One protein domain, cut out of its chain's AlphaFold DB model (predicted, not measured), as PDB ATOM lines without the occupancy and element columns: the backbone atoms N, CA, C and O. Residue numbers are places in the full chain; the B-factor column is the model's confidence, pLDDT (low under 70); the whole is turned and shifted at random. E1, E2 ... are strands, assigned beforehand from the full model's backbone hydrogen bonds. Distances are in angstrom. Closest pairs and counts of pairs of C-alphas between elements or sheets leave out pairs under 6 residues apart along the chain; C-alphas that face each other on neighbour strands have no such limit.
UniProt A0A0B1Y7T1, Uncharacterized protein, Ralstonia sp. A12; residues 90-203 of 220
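Overview. This is residues 90 to 203 of the 220 residues of an uncharacterized protein of Ralstonia sp. A12 (UniProt A0A0B1Y7T1). A flattened, partly open barrel: a slab of E3, E4 and E5 packs face to face on a slab of E6, E7, E8 and E9, and the bent E1 joins E3 to E9 along one side. Across from E1, E5 comes near E6 without pairing with it, while short E2 pairs with residues 194 to 196 of E9, on the same side of E9 as E1. The printed part has 114 residues, nine named strands, E1 to E9 along the chain, and no named helix: all strand, in one branched, twisted antiparallel sheet. It is compact, with a radius of gyration of the C-alphas of 14.2 A, and elongated, spanning 45 by 25 by 19 A.

Arrangement. E9, residues 193 to 202, has three neighbours: E1, residues 90 to 98, and E2, residues 102 to 105, on one side, and E8, residues 179 to 189, on the other side. N 97 and O 200 are 2.8 A apart, N 104 and O 194 2.8 A, N 183 and O 199 2.8 A, each within hydrogen-bond range. E6, residues 156 to 159, E7, residues 166 to 173, E8 and E9 form a meander, each strand the antiparallel neighbour of the one before; N 158 and O 167 are 3.0 A apart, N 168 and O 184 2.9 A. E1 bends by 61 degrees at residue 93 and pairs with E3, residues 112 to 122, at N 94 and O 117, 3.0 A. E3, E4, residues 125 to 136, and E5, residues 139 to 148, form another meander, with N 118 and O 129 2.7 A apart and N 130 and O 145 2.9 A. The closest C-alphas of E5 and E6, Leu 143 and Gly 159, are 6.7 A apart.

Along the chain. E1 begins at C-alpha 90, (239.658, 200.922, 178.210). E4 is 35.6 A long, E3 33.0 A, E8 30.4 A, E9 29.5 A and E5 29.4 A. E9 ends at C-alpha 202, (239.582, 212.027, 174.103).

Size, cuts and confidence. The two C-alphas farthest apart, Arg 107 and Asp 123, are 46.6 A apart. The printed part has no cut and no long link. Residues 161 to 163 have pLDDT under 70.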
ATOM      1  N   THR A  90     239.848 200.398 176.858       92.00
ATOM      2  CA  THR A  90     239.658 200.922 178.210       92.00
ATOM      3  C   THR A  90     240.672 202.029 178.399       92.00
ATOM      4  O   THR A  90     241.873 201.761 178.440       92.00
ATOM      5  N   VAL A  91     240.198 203.266 178.509       91.81
ATOM      6  CA  VAL A  91     241.039 204.422 178.812       91.81
ATOM      7  C   VAL A  91     240.511 205.061 180.083       91.81
ATOM      8  O   VAL A  91     239.337 205.405 180.170       91.81
ATOM      9  N   LEU A  92     241.373 205.153 181.091       93.25
ATOM     10  CA  LEU A  92     241.022 205.660 182.413       93.25
ATOM     11  C   LEU A  92     241.640 207.040 182.617       93.25
ATOM     12  O   LEU A  92     242.762 207.299 182.184       93.25
ATOM     13  N   GLY A  93     240.915 207.911 183.307       91.88
ATOM     14  CA  GLY A  93     241.384 209.222 183.719       91.88
ATOM     15  C   GLY A  93     241.651 210.176 182.559       91.88
ATOM     16  O   GLY A  93     242.536 211.023 182.697       91.88
ATOM     17  N   CYS A  94     240.921 210.071 181.436       94.25
ATOM     18  CA  CYS A  94     241.077 211.007 180.321       94.25
ATOM     19  C   CYS A  94     240.883 212.427 180.850       94.25
ATOM     20  O   CYS A  94     239.825 212.749 181.395       94.25
ATOM     21  N   ARG A  95     241.906 213.276 180.717       92.88
ATOM     22  CA  ARG A  95     241.801 214.691 181.083       92.88
ATOM     23  C   ARG A  95     241.067 215.433 179.980       92.88
ATOM     24  O   ARG A  95     241.307 215.182 178.803       92.88
ATOM     25  N   GLY A  96     240.172 216.325 180.383       91.69
ATOM     26  CA  GLY A  96     239.413 217.116 179.430       91.69
ATOM     27  C   GLY A  96     240.168 218.347 178.932       91.69
ATOM     28  O   GLY A  96     241.101 218.834 179.575       91.69
ATOM     29  N   VAL A  97     239.708 218.863 177.801       95.19
ATOM     30  CA  VAL A  97     239.915 220.236 177.339       95.19
ATOM     31  C   VAL A  97     238.614 220.991 177.587       95.19
ATOM     32  O   VAL A  97     237.535 220.435 177.371       95.19
ATOM     33  N   PHE A  98     238.701 222.218 178.094       96.00
ATOM     34  CA  PHE A  98     237.540 222.922 178.628       96.00
ATOM     35  C   PHE A  98     237.501 224.375 178.174       96.00
ATOM     36  O   PHE A  98     238.522 225.057 178.186       96.00
ATOM     37  N   THR A  99     236.303 224.880 177.901       95.25
ATOM     38  CA  THR A  99     236.050 226.329 177.891       95.25
ATOM     39  C   THR A  99     236.023 226.880 179.312       95.25
ATOM     40  O   THR A  99     235.621 226.171 180.242       95.25
ATOM     41  N   VAL A 100     236.318 228.168 179.481       95.12
ATOM     42  CA  VAL A 100     236.111 228.854 180.761       95.12
ATOM     43  C   VAL A 100     234.608 228.881 181.081       95.12
ATOM     44  O   VAL A 100     233.843 229.363 180.251       95.12
ATOM     45  N   PRO A 101     234.141 228.395 182.250       94.06
ATOM     46  CA  PRO A 101     232.730 228.461 182.609       94.06
ATOM     47  C   PRO A 101     232.235 229.904 182.733       94.06
ATOM     48  O   PRO A 101     232.845 230.712 183.438       94.06
ATOM     49  N   THR A 102     231.088 230.212 182.128       92.12
ATOM     50  CA  THR A 102     230.532 231.577 182.123       92.12
ATOM     51  C   THR A 102     229.109 231.618 182.652       92.12
ATOM     52  O   THR A 102     228.371 230.631 182.581       92.12
ATOM     53  N   VAL A 103     228.737 232.760 183.233       89.50
ATOM     54  CA  VAL A 103     227.441 232.945 183.890       89.50
ATOM     55  C   VAL A 103     226.323 233.010 182.854       89.50
ATOM     56  O   VAL A 103     226.375 233.768 181.884       89.50
ATOM     57  N   VAL A 104     225.279 232.217 183.091       85.56
ATOM     58  CA  VAL A 104     224.073 232.151 182.260       85.56
ATOM     59  C   VAL A 104     222.802 232.645 182.929       85.56
ATOM     60  O   VAL A 104     221.829 232.965 182.249       85.56
ATOM     61  N   ALA A 105     222.803 232.707 184.255       84.62
ATOM     62  CA  ALA A 105     221.738 233.307 185.040       84.62
ATOM     63  C   ALA A 105     222.296 233.759 186.392       84.62
ATOM     64  O   ALA A 105     223.059 233.027 187.025       84.62
ATOM     65  N   GLY A 106     221.886 234.944 186.843       85.44
ATOM     66  CA  GLY A 106     222.449 235.594 188.026       85.44
ATOM     67  C   GLY A 106     223.679 236.443 187.692       85.44
ATOM     68  O   GLY A 106     223.881 236.826 186.544       85.44
ATOM     69  N   ARG A 107     224.483 236.758 188.712       86.56
ATOM     70  CA  ARG A 107     225.721 237.541 188.590       86.56
ATOM     71  C   ARG A 107     226.835 236.862 189.373       86.56
ATOM     72  O   ARG A 107     226.619 236.452 190.510       86.56
ATOM     73  N   GLY A 108     228.012 236.754 188.771       86.50
ATOM     74  CA  GLY A 108     229.182 236.133 189.380       86.50
ATOM     75  C   GLY A 108     230.428 236.303 188.507       86.50
ATOM     76  O   GLY A 108     230.295 236.667 187.337       86.50
ATOM     77  N   PRO A 109     231.630 236.085 189.066       89.94
ATOM     78  CA  PRO A 109     232.870 236.087 188.293       89.94
ATOM     79  C   PRO A 109     232.897 234.911 187.311       89.94
ATOM     80  O   PRO A 109     232.102 233.990 187.436       89.94
ATOM     81  N   VAL A 110     233.840 234.892 186.367       89.56
ATOM     82  CA  VAL A 110     234.095 233.681 185.565       89.56
ATOM     83  C   VAL A 110     234.512 232.510 186.460       89.56
ATOM     84  O   VAL A 110     235.161 232.698 187.492       89.56
ATOM     85  N   GLY A 111     234.104 231.299 186.080       93.06
ATOM     86  CA  GLY A 111     234.454 230.084 186.810       93.06
ATOM     87  C   GLY A 111     235.762 229.462 186.331       93.06
ATOM     88  O   GLY A 111     236.392 229.916 185.379       93.06
ATOM     89  N   CYS A 112     236.135 228.353 186.955       96.44
ATOM     90  CA  CYS A 112     237.098 227.401 186.422       96.44
ATOM     91  C   CYS A 112     236.509 225.990 186.476       96.44
ATOM     92  O   CYS A 112     235.598 225.700 187.256       96.44
ATOM     93  N   VAL A 113     237.006 225.113 185.610       97.38
ATOM     94  CA  VAL A 113     236.547 223.729 185.526       97.38
ATOM     95  C   VAL A 113     237.731 222.798 185.366       97.38
ATOM     96  O   VAL A 113     238.727 223.119 184.719       97.38
ATOM     97  N   ARG A 114     237.601 221.622 185.961       97.19
ATOM     98  CA  ARG A 114     238.445 220.467 185.685       97.19
ATOM     99  C   ARG A 114     237.591 219.216 185.691       97.19
ATOM    100  O   ARG A 114     236.497 219.199 186.246       97.19
ATOM    101  N   GLY A 115     238.106 218.144 185.120       96.69
ATOM    102  CA  GLY A 115     237.394 216.884 185.119       96.69
ATOM    103  C   GLY A 115     238.192 215.766 184.498       96.69
ATOM    104  O   GLY A 115     239.205 215.988 183.828       96.69
ATOM    105  N   THR A 116     237.698 214.562 184.734       96.62
ATOM    106  CA  THR A 116     238.223 213.332 184.155       96.62
ATOM    107  C   THR A 116     237.077 212.462 183.683       96.62
ATOM    108  O   THR A 116     235.993 212.494 184.272       96.62
ATOM    109  N   LEU A 117     237.336 211.657 182.659       97.25
ATOM    110  CA  LEU A 117     236.380 210.690 182.148       97.25
ATOM    111  C   LEU A 117     237.075 209.364 181.843       97.25
ATOM    112  O   LEU A 117     238.025 209.317 181.068       97.25
ATOM    113  N   ASP A 118     236.579 208.290 182.435       96.44
ATOM    114  CA  ASP A 118     236.895 206.925 182.048       96.44
ATOM    115  C   ASP A 118     235.998 206.531 180.873       96.44
ATOM    116  O   ASP A 118     234.777 206.714 180.916       96.44
ATOM    117  N   MET A 119     236.609 205.975 179.832       96.06
ATOM    118  CA  MET A 119     235.961 205.514 178.610       96.06
ATOM    119  C   MET A 119     236.226 204.029 178.425       96.06
ATOM    120  O   MET A 119     237.354 203.610 178.160       96.06
ATOM    121  N   ILE A 120     235.180 203.223 178.580       95.19
ATOM    122  CA  ILE A 120     235.288 201.766 178.553       95.19
ATOM    123  C   ILE A 120     234.350 201.238 177.476       95.19
ATOM    124  O   ILE A 120     233.137 201.231 177.665       95.19
ATOM    125  N   TRP A 121     234.908 200.773 176.365       93.94
ATOM    126  CA  TRP A 121     234.192 200.009 175.350       93.94
ATOM    127  C   TRP A 121     234.604 198.548 175.433       93.94
ATOM    128  O   TRP A 121     235.732 198.178 175.092       93.94
ATOM    129  N   LYS A 122     233.682 197.707 175.891       92.00
ATOM    130  CA  LYS A 122     233.917 196.276 176.053       92.00
ATOM    131  C   LYS A 122     232.669 195.501 175.668       92.00
ATOM    132  O   LYS A 122     231.574 195.872 176.073       92.00
ATOM    133  N   ASP A 123     232.854 194.437 174.887       89.25
ATOM    134  CA  ASP A 123     231.787 193.516 174.474       89.25
ATOM    135  C   ASP A 123     230.552 194.241 173.898       89.25
ATOM    136  O   ASP A 123     229.413 193.957 174.255       89.25
ATOM    137  N   GLY A 124     230.785 195.249 173.045       87.50
ATOM    138  CA  GLY A 124     229.722 196.049 172.422       87.50
ATOM    139  C   GLY A 124     229.025 197.044 173.356       87.50
ATOM    140  O   GLY A 124     228.021 197.636 172.979       87.50
ATOM    141  N   THR A 125     229.528 197.228 174.578       91.50
ATOM    142  CA  THR A 125     228.954 198.126 175.581       91.50
ATOM    143  C   THR A 125     229.910 199.268 175.913       91.50
ATOM    144  O   THR A 125     231.046 199.036 176.333       91.50
ATOM    145  N   LEU A 126     229.412 200.505 175.809       94.88
ATOM    146  CA  LEU A 126     230.096 201.708 176.283       94.88
ATOM    147  C   LEU A 126     229.767 201.973 177.757       94.88
ATOM    148  O   LEU A 126     228.619 201.871 178.183       94.88
ATOM    149  N   ARG A 127     230.763 202.352 178.554       96.44
ATOM    150  CA  ARG A 127     230.585 202.933 179.888       96.44
ATOM    151  C   ARG A 127     231.419 204.200 179.985       96.44
ATOM    152  O   ARG A 127     232.600 204.186 179.638       96.44
ATOM    153  N   LEU A 128     230.793 205.267 180.467       97.00
ATOM    154  CA  LEU A 128     231.410 206.571 180.688       97.00
ATOM    155  C   LEU A 128     231.257 206.931 182.164       97.00
ATOM    156  O   LEU A 128     230.131 207.065 182.654       97.00
ATOM    157  N   ILE A 129     232.376 207.039 182.878       97.06
ATOM    158  CA  ILE A 129     232.387 207.266 184.328       97.06
ATOM    159  C   ILE A 129     233.383 208.370 184.645       97.06
ATOM    160  O   ILE A 129     234.546 208.283 184.285       97.06
ATOM    161  N   GLY A 130     232.948 209.425 185.317       96.44
ATOM    162  CA  GLY A 130     233.827 210.547 185.600       96.44
ATOM    163  C   GLY A 130     233.135 211.653 186.365       96.44
ATOM    164  O   GLY A 130     232.084 211.449 186.982       96.44
ATOM    165  N   SER A 131     233.722 212.841 186.315       96.12
ATOM    166  CA  SER A 131     233.109 214.027 186.894       96.12
ATOM    167  C   SER A 131     233.674 215.322 186.327       96.12
ATOM    168  O   SER A 131     234.839 215.388 185.928       96.12
ATOM    169  N   LEU A 132     232.852 216.367 186.367       97.25
ATOM    170  CA  LEU A 132     233.273 217.751 186.186       97.25
ATOM    171  C   LEU A 132     233.199 218.465 187.531       97.25
ATOM    172  O   LEU A 132     232.151 218.493 188.165       97.25
ATOM    173  N   GLU A 133     234.301 219.063 187.956       96.81
ATOM    174  CA  GLU A 133     234.338 219.955 189.106       96.81
ATOM    175  C   GLU A 133     234.391 221.390 188.592       96.81
ATOM    176  O   GLU A 133     235.363 221.788 187.947       96.81
ATOM    177  N   VAL A 134     233.339 222.157 188.870       96.50
ATOM    178  CA  VAL A 134     233.255 223.577 188.523       96.50
ATOM    179  C   VAL A 134     233.372 224.387 189.801       96.50
ATOM    180  O   VAL A 134     232.661 224.122 190.775       96.50
ATOM    181  N   LEU A 135     234.259 225.377 189.793       95.75
ATOM    182  CA  LEU A 135     234.462 226.291 190.904       95.75
ATOM    183  C   LEU A 135     234.238 227.721 190.435       95.75
ATOM    184  O   LEU A 135     234.727 228.127 189.384       95.75
ATOM    185  N   ALA A 136     233.511 228.491 191.229       93.69
ATOM    186  CA  ALA A 136     233.337 229.915 191.008       93.69
ATOM    187  C   ALA A 136     233.006 230.587 192.337       93.69
ATOM    188  O   ALA A 136     232.248 230.040 193.136       93.69
ATOM    189  N   ASN A 137     233.562 231.778 192.566       88.06
ATOM    190  CA  ASN A 137     233.273 232.582 193.757       88.06
ATOM    191  C   ASN A 137     233.452 231.824 195.097       88.06
ATOM    192  O   ASN A 137     232.655 231.978 196.016       88.06
ATOM    193  N   GLY A 138     234.455 230.942 195.192       88.25
ATOM    194  CA  GLY A 138     234.705 230.108 196.381       88.25
ATOM    195  C   GLY A 138     233.751 228.918 196.558       88.25
ATOM    196  O   GLY A 138     234.037 228.023 197.352       88.25
ATOM    197  N   SER A 139     232.666 228.853 195.787       92.50
ATOM    198  CA  SER A 139     231.767 227.704 195.725       92.50
ATOM    199  C   SER A 139     232.281 226.664 194.737       92.50
ATOM    200  O   SER A 139     232.968 226.970 193.759       92.50
ATOM    201  N   ARG A 140     231.906 225.410 194.983       93.12
ATOM    202  CA  ARG A 140     232.256 224.274 194.138       93.12
ATOM    203  C   ARG A 140     231.049 223.375 193.939       93.12
ATOM    204  O   ARG A 140     230.383 223.013 194.903       93.12
ATOM    205  N   VAL A 141     230.861 222.928 192.705       93.44
ATOM    206  CA  VAL A 141     229.925 221.863 192.351       93.44
ATOM    207  C   VAL A 141     230.691 220.733 191.688       93.44
ATOM    208  O   VAL A 141     231.519 220.963 190.810       93.44
ATOM    209  N   ASN A 142     230.390 219.508 192.110       93.75
ATOM    210  CA  ASN A 142     230.843 218.306 191.432       93.75
ATOM    211  C   ASN A 142     229.670 217.697 190.657       93.75
ATOM    212  O   ASN A 142     228.657 217.331 191.254       93.75
ATOM    213  N   LEU A 143     229.808 217.601 189.340       93.88
ATOM    214  CA  LEU A 143     228.827 217.035 188.426       93.88
ATOM    215  C   LEU A 143     229.287 215.626 188.019       93.88
ATOM    216  O   LEU A 143     230.172 215.499 187.168       93.88
ATOM    217  N   PRO A 144     228.742 214.561 188.636       94.50
ATOM    218  CA  PRO A 144     229.125 213.197 188.299       94.50
ATOM    219  C   PRO A 144     228.606 212.810 186.912       94.50
ATOM    220  O   PRO A 144     227.441 213.038 186.574       94.50
ATOM    221  N   ILE A 145     229.465 212.155 186.139       95.44
ATOM    222  CA  ILE A 145     229.142 211.593 184.830       95.44
ATOM    223  C   ILE A 145     229.080 210.081 184.983       95.44
ATOM    224  O   ILE A 145     230.069 209.456 185.370       95.44
ATOM    225  N   ARG A 146     227.906 209.495 184.739       94.44
ATOM    226  CA  ARG A 146     227.685 208.047 184.844       94.44
ATOM    227  C   ARG A 146     226.690 207.609 183.783       94.44
ATOM    228  O   ARG A 146     225.486 207.701 183.994       94.44
ATOM    229  N   HIS A 147     227.207 207.115 182.666       94.31
ATOM    230  CA  HIS A 147     226.400 206.494 181.624       94.31
ATOM    231  C   HIS A 147     226.836 205.046 181.431       94.31
ATOM    232  O   HIS A 147     228.001 204.766 181.135       94.31
ATOM    233  N   TYR A 148     225.883 204.133 181.585       93.12
ATOM    234  CA  TYR A 148     226.039 202.725 181.250       93.12
ATOM    235  C   TYR A 148     225.255 202.493 179.964       93.12
ATOM    236  O   TYR A 148     224.042 202.655 179.961       93.12
ATOM    237  N   GLN A 149     225.955 202.131 178.893       92.19
ATOM    238  CA  GLN A 149     225.405 201.919 177.551       92.19
ATOM    239  C   GLN A 149     224.848 203.185 176.858       92.19
ATOM    240  O   GLN A 149     223.758 203.118 176.302       92.19
ATOM    241  N   PRO A 150     225.545 204.344 176.867       90.75
ATOM    242  CA  PRO A 150     225.124 205.456 176.020       90.75
ATOM    243  C   PRO A 150     225.303 205.094 174.539       90.75
ATOM    244  O   PRO A 150     226.332 204.526 174.157       90.75
ATOM    245  N   ASP A 151     224.329 205.473 173.714       88.94
ATOM    246  CA  ASP A 151     224.385 205.253 172.271       88.94
ATOM    247  C   ASP A 151     225.411 206.195 171.624       88.94
ATOM    248  O   ASP A 151     225.366 207.420 171.792       88.94
ATOM    249  N   ILE A 152     226.341 205.619 170.862       89.75
ATOM    250  CA  ILE A 152     227.345 206.367 170.096       89.75
ATOM    251  C   ILE A 152     226.649 207.235 169.041       89.75
ATOM    252  O   ILE A 152     225.704 206.803 168.385       89.75
ATOM    253  N   GLY A 153     227.125 208.468 168.871       86.69
ATOM    254  CA  GLY A 153     226.578 209.445 167.930       86.69
ATOM    255  C   GLY A 153     225.300 210.131 168.417       86.69
ATOM    256  O   GLY A 153     224.779 211.001 167.721       86.69
ATOM    257  N   THR A 154     224.803 209.788 169.609       86.38
ATOM    258  CA  THR A 154     223.592 210.386 170.179       86.38
ATOM    259  C   THR A 154     223.906 211.262 171.385       86.38
ATOM    260  O   THR A 154     224.853 211.023 172.143       86.38
ATOM    261  N   THR A 155     223.082 212.287 171.589       88.81
ATOM    262  CA  THR A 155     223.158 213.115 172.790       88.81
ATOM    263  C   THR A 155     222.375 212.465 173.927       88.81
ATOM    264  O   THR A 155     221.175 212.232 173.834       88.81
ATOM    265  N   ASN A 156     223.079 212.212 175.022       87.50
ATOM    266  CA  ASN A 156     222.589 211.638 176.260       87.50
ATOM    267  C   ASN A 156     222.480 212.742 177.318       87.50
ATOM    268  O   ASN A 156     223.385 213.561 177.459       87.50
ATOM    269  N   HIS A 157     221.399 212.748 178.092       89.00
ATOM    270  CA  HIS A 157     221.178 213.749 179.138       89.00
ATOM    271  C   HIS A 157     221.529 213.191 180.518       89.00
ATOM    272  O   HIS A 157     221.217 212.038 180.824       89.00
ATOM    273  N   GLY A 158     222.130 214.015 181.373       87.88
ATOM    274  CA  GLY A 158     222.455 213.634 182.744       87.88
ATOM    275  C   GLY A 158     222.478 214.807 183.723       87.88
ATOM    276  O   GLY A 158     222.248 215.965 183.366       87.88
ATOM    277  N   GLY A 159     222.750 214.491 184.990       85.44
ATOM    278  CA  GLY A 159     222.775 215.447 186.099       85.44
ATOM    279  C   GLY A 159     221.595 215.285 187.058       85.44
ATOM    280  O   GLY A 159     220.943 214.243 187.091       85.44
ATOM    281  N   SER A 160     221.350 216.306 187.882       75.69
ATOM    282  CA  SER A 160     220.274 216.282 188.876       75.69
ATOM    283  C   SER A 160     219.030 216.992 188.337       75.69
ATOM    284  O   SER A 160     219.090 218.207 188.123       75.69
ATOM    285  N   PRO A 161     217.882 216.299 188.196       59.34
ATOM    286  CA  PRO A 161     216.637 216.937 187.767       59.34
ATOM    287  C   PRO A 161     216.116 217.960 188.790       59.34
ATOM    288  O   PRO A 161     215.358 218.855 188.433       59.34
ATOM    289  N   PHE A 162     216.555 217.866 190.049       57.75
ATOM    290  CA  PHE A 162     216.117 218.735 191.147       57.75
ATOM    291  C   PHE A 162     217.158 219.801 191.535       57.75
ATOM    292  O   PHE A 162     216.817 220.797 192.166       57.75
ATOM    293  N   GLY A 163     218.428 219.616 191.154       58.50
ATOM    294  CA  GLY A 163     219.561 220.451 191.581       58.50
ATOM    295  C   GLY A 163     219.985 221.543 190.595       58.50
ATOM    296  O   GLY A 163     220.975 222.231 190.836       58.50
ATOM    297  N   GLY A 164     219.295 221.687 189.459       76.88
ATOM    298  CA  GLY A 164     219.589 222.707 188.441       76.88
ATOM    299  C   GLY A 164     220.940 222.554 187.726       76.88
ATOM    300  O   GLY A 164     221.294 223.414 186.922       76.88
ATOM    301  N   SER A 165     221.679 221.477 188.011       87.38
ATOM    302  CA  SER A 165     222.944 221.139 187.361       87.38
ATOM    303  C   SER A 165     222.740 219.935 186.446       87.38
ATOM    304  O   SER A 165     222.365 218.856 186.911       87.38
ATOM    305  N   THR A 166     222.973 220.128 185.155       90.75
ATOM    306  CA  THR A 166     222.649 219.192 184.075       90.75
ATOM    307  C   THR A 166     223.763 219.165 183.041       90.75
ATOM    308  O   THR A 166     224.587 220.077 182.977       90.75
ATOM    309  N   TYR A 167     223.777 218.148 182.193       91.31
ATOM    310  CA  TYR A 167     224.651 218.124 181.029       91.31
ATOM    311  C   TYR A 167     224.046 217.339 179.868       91.31
ATOM    312  O   TYR A 167     223.267 216.408 180.071       91.31
ATOM    313  N   ASP A 168     224.479 217.718 178.670       90.81
ATOM    314  CA  ASP A 168     224.320 216.977 177.428       90.81
ATOM    315  C   ASP A 168     225.665 216.349 177.076       90.81
ATOM    316  O   ASP A 168     226.664 217.053 176.934       90.81
ATOM    317  N   LEU A 169     225.698 215.032 176.930       91.94
ATOM    318  CA  LEU A 169     226.885 214.247 176.626       91.94
ATOM    319  C   LEU A 169     226.719 213.575 175.265       91.94
ATOM    320  O   LEU A 169     225.726 212.895 175.037       91.94
ATOM    321  N   THR A 170     227.686 213.716 174.365       93.38
ATOM    322  CA  THR A 170     227.674 213.049 173.054       93.38
ATOM    323  C   THR A 170     228.981 212.277 172.868       93.38
ATOM    324  O   THR A 170     230.030 212.907 172.685       93.38
ATOM    325  N   PRO A 171     228.956 210.932 172.944       93.38
ATOM    326  CA  PRO A 171     230.104 210.104 172.622       93.38
ATOM    327  C   PRO A 171     230.147 209.828 171.119       93.38
ATOM    328  O   PRO A 171     229.132 209.489 170.519       93.38
ATOM    329  N   VAL A 172     231.327 209.922 170.521       92.62
ATOM    330  CA  VAL A 172     231.569 209.605 169.112       92.62
ATOM    331  C   VAL A 172     232.793 208.711 168.958       92.62
ATOM    332  O   VAL A 172     233.651 208.624 169.844       92.62
ATOM    333  N   VAL A 173     232.896 208.094 167.791       92.00
ATOM    334  CA  VAL A 173     234.121 207.479 167.289       92.00
ATOM    335  C   VAL A 173     234.813 208.495 166.392       92.00
ATOM    336  O   VAL A 173     234.236 208.947 165.407       92.00
ATOM    337  N   ALA A 174     236.041 208.872 166.731       90.06
ATOM    338  CA  ALA A 174     236.863 209.720 165.875       90.06
ATOM    339  C   ALA A 174     237.420 208.918 164.681       90.06
ATOM    340  O   ALA A 174     237.465 207.690 164.707       90.06
ATOM    341  N   GLU A 175     237.911 209.600 163.642       88.75
ATOM    342  CA  GLU A 175     238.446 208.965 162.418       88.75
ATOM    343  C   GLU A 175     239.625 208.005 162.659       88.75
ATOM    344  O   GLU A 175     239.939 207.169 161.818       88.75
ATOM    345  N   ASN A 176     240.295 208.110 163.807       86.38
ATOM    346  CA  ASN A 176     241.356 207.191 164.224       86.38
ATOM    347  C   ASN A 176     240.827 205.955 164.986       86.38
ATOM    348  O   ASN A 176     241.625 205.160 165.480       86.38
ATOM    349  N   GLY A 177     239.508 205.796 165.113       88.38
ATOM    350  CA  GLY A 177     238.863 204.710 165.853       88.38
ATOM    351  C   GLY A 177     238.883 204.873 167.377       88.38
ATOM    352  O   GLY A 177     238.529 203.929 168.087       88.38
ATOM    353  N   MET A 178     239.296 206.031 167.898       89.50
ATOM    354  CA  MET A 178     239.285 206.311 169.337       89.50
ATOM    355  C   MET A 178     237.953 206.909 169.783       89.50
ATOM    356  O   MET A 178     237.294 207.634 169.033       89.50
ATOM    357  N   LEU A 179     237.575 206.629 171.031       92.94
ATOM    358  CA  LEU A 179     236.447 207.302 171.663       92.94
ATOM    359  C   LEU A 179     236.758 208.773 171.924       92.94
ATOM    360  O   LEU A 179     237.815 209.145 172.437       92.94
ATOM    361  N   ARG A 180     235.775 209.609 171.629       92.88
ATOM    362  CA  ARG A 180     235.779 211.033 171.916       92.88
ATOM    363  C   ARG A 180     234.425 211.390 172.525       92.88
ATOM    364  O   ARG A 180     233.403 210.851 172.120       92.88
ATOM    365  N   CYS A 181     234.401 212.256 173.529       94.00
ATOM    366  CA  CYS A 181     233.177 212.598 174.239       94.00
ATOM    367  C   CYS A 181     233.122 214.091 174.523       94.00
ATOM    368  O   CYS A 181     234.000 214.631 175.196       94.00
ATOM    369  N   VAL A 182     232.064 214.734 174.039       94.06
ATOM    370  CA  VAL A 182     231.789 216.146 174.296       94.06
ATOM    371  C   VAL A 182     230.656 216.256 175.290       94.06
ATOM    372  O   VAL A 182     229.623 215.606 175.144       94.06
ATOM    373  N   ILE A 183     230.855 217.100 176.290       93.56
ATOM    374  CA  ILE A 183     229.895 217.374 177.342       93.56
ATOM    375  C   ILE A 183     229.666 218.870 177.381       93.56
ATOM    376  O   ILE A 183     230.579 219.639 177.671       93.56
ATOM    377  N   LEU A 184     228.438 219.286 177.132       93.44
ATOM    378  CA  LEU A 184     228.018 220.648 177.373       93.44
ATOM    379  C   LEU A 184     227.245 220.648 178.686       93.44
ATOM    380  O   LEU A 184     226.240 219.953 178.833       93.44
ATOM    381  N   TYR A 185     227.771 221.354 179.677       93.25
ATOM    382  CA  TYR A 185     227.280 221.292 181.044       93.25
ATOM    383  C   TYR A 185     226.718 222.631 181.492       93.25
ATOM    384  O   TYR A 185     227.146 223.705 181.070       93.25
ATOM    385  N   ARG A 186     225.787 222.543 182.434       92.06
ATOM    386  CA  ARG A 186     225.224 223.652 183.182       92.06
ATOM    387  C   ARG A 186     225.267 223.297 184.656       92.06
ATOM    388  O   ARG A 186     224.822 222.223 185.043       92.06
ATOM    389  N   VAL A 187     225.791 224.182 185.488       92.38
ATOM    390  CA  VAL A 187     225.878 223.964 186.934       92.38
ATOM    391  C   VAL A 187     225.328 225.159 187.683       92.38
ATOM    392  O   VAL A 187     225.537 226.303 187.287       92.38
ATOM    393  N   ARG A 188     224.625 224.898 188.779       91.56
ATOM    394  CA  ARG A 188     224.130 225.925 189.691       91.56
ATOM    395  C   ARG A 188     225.031 225.963 190.918       91.56
ATOM    396  O   ARG A 188     225.059 224.996 191.667       91.56
ATOM    397  N   LEU A 189     225.748 227.065 191.111       90.62
ATOM    398  CA  LEU A 189     226.564 227.320 192.299       90.62
ATOM    399  C   LEU A 189     225.841 228.279 193.244       90.62
ATOM    400  O   LEU A 189     225.055 229.119 192.801       90.62
ATOM    401  N   ASP A 190     226.122 228.183 194.540       84.25
ATOM    402  CA  ASP A 190     225.558 229.089 195.544       84.25
ATOM    403  C   ASP A 190     225.986 230.548 195.297       84.25
ATOM    404  O   ASP A 190     227.116 230.794 194.869       84.25
ATOM    405  N   PRO A 191     225.100 231.538 195.525       84.75
ATOM    406  CA  PRO A 191     223.737 231.444 196.076       84.75
ATOM    407  C   PRO A 191     222.632 231.158 195.029       84.75
ATOM    408  O   PRO A 191     221.465 231.486 195.234       84.75
ATOM    409  N   GLY A 192     222.968 230.569 193.881       86.00
ATOM    410  CA  GLY A 192     222.021 230.195 192.828       86.00
ATOM    411  C   GLY A 192     222.399 230.679 191.427       86.00
ATOM    412  O   GLY A 192     221.548 230.648 190.538       86.00
ATOM    413  N   VAL A 193     223.644 231.115 191.234       89.50
ATOM    414  CA  VAL A 193     224.191 231.538 189.942       89.50
ATOM    415  C   VAL A 193     224.394 230.308 189.067       89.50
ATOM    416  O   VAL A 193     224.944 229.298 189.508       89.50
ATOM    417  N   ILE A 194     223.953 230.387 187.818       90.06
ATOM    418  CA  ILE A 194     224.089 229.288 186.869       90.06
ATOM    419  C   ILE A 194     225.275 229.579 185.959       90.06
ATOM    420  O   ILE A 194     225.352 230.653 185.370       90.06
ATOM    421  N   TYR A 195     226.161 228.603 185.824       92.00
ATOM    422  CA  TYR A 195     227.301 228.608 184.920       92.00
ATOM    423  C   TYR A 195     227.112 227.553 183.846       92.00
ATOM    424  O   TYR A 195     226.448 226.542 184.073       92.00
ATOM    425  N   GLN A 196     227.737 227.760 182.697       92.44
ATOM    426  CA  GLN A 196     227.807 226.749 181.653       92.44
ATOM    427  C   GLN A 196     229.206 226.651 181.060       92.44
ATOM    428  O   GLN A 196     229.988 227.598 181.159       92.44
ATOM    429  N   GLY A 197     229.478 225.533 180.400       93.94
ATOM    430  CA  GLY A 197     230.660 225.372 179.574       93.94
ATOM    431  C   GLY A 197     230.625 224.111 178.727       93.94
ATOM    432  O   GLY A 197     229.670 223.335 178.765       93.94
ATOM    433  N   VAL A 198     231.693 223.917 177.965       94.56
ATOM    434  CA  VAL A 198     231.979 222.715 177.191       94.56
ATOM    435  C   VAL A 198     233.203 222.029 177.790       94.56
ATOM    436  O   VAL A 198     234.197 222.672 178.127       94.56
ATOM    437  N   ALA A 199     233.125 220.711 177.903       95.75
ATOM    438  CA  ALA A 199     234.227 219.823 178.210       95.75
ATOM    439  C   ALA A 199     234.361 218.789 177.095       95.75
ATOM    440  O   ALA A 199     233.366 218.232 176.633       95.75
ATOM    441  N   MET A 200     235.587 218.494 176.694       95.00
ATOM    442  CA  MET A 200     235.882 217.456 175.720       95.00
ATOM    443  C   MET A 200     236.940 216.509 176.240       95.00
ATOM    444  O   MET A 200     238.001 216.936 176.680       95.00
ATOM    445  N   PHE A 201     236.659 215.221 176.128       95.06
ATOM    446  CA  PHE A 201     237.536 214.141 176.533       95.06
ATOM    447  C   PHE A 201     237.863 213.274 175.327       95.06
ATOM    448  O   PHE A 201     236.965 212.865 174.594       95.06
ATOM    449  N   GLU A 202     239.138 212.957 175.136       91.19
ATOM    450  CA  GLU A 202     239.582 212.027 174.103       91.19
ATOM    451  C   GLU A 202     240.273 210.835 174.744       91.19
ATOM    452  O   GLU A 202     241.112 210.985 175.635       91.19
ATOM    453  N   ALA A 203     239.946 209.643 174.261       85.62
ATOM    454  CA  ALA A 203     240.751 208.466 174.494       85.62
ATOM    455  C   ALA A 203     242.050 208.629 173.689       85.62
ATOM    456  O   ALA A 203     242.127 208.284 172.514       85.62
TER     457      ALA A 203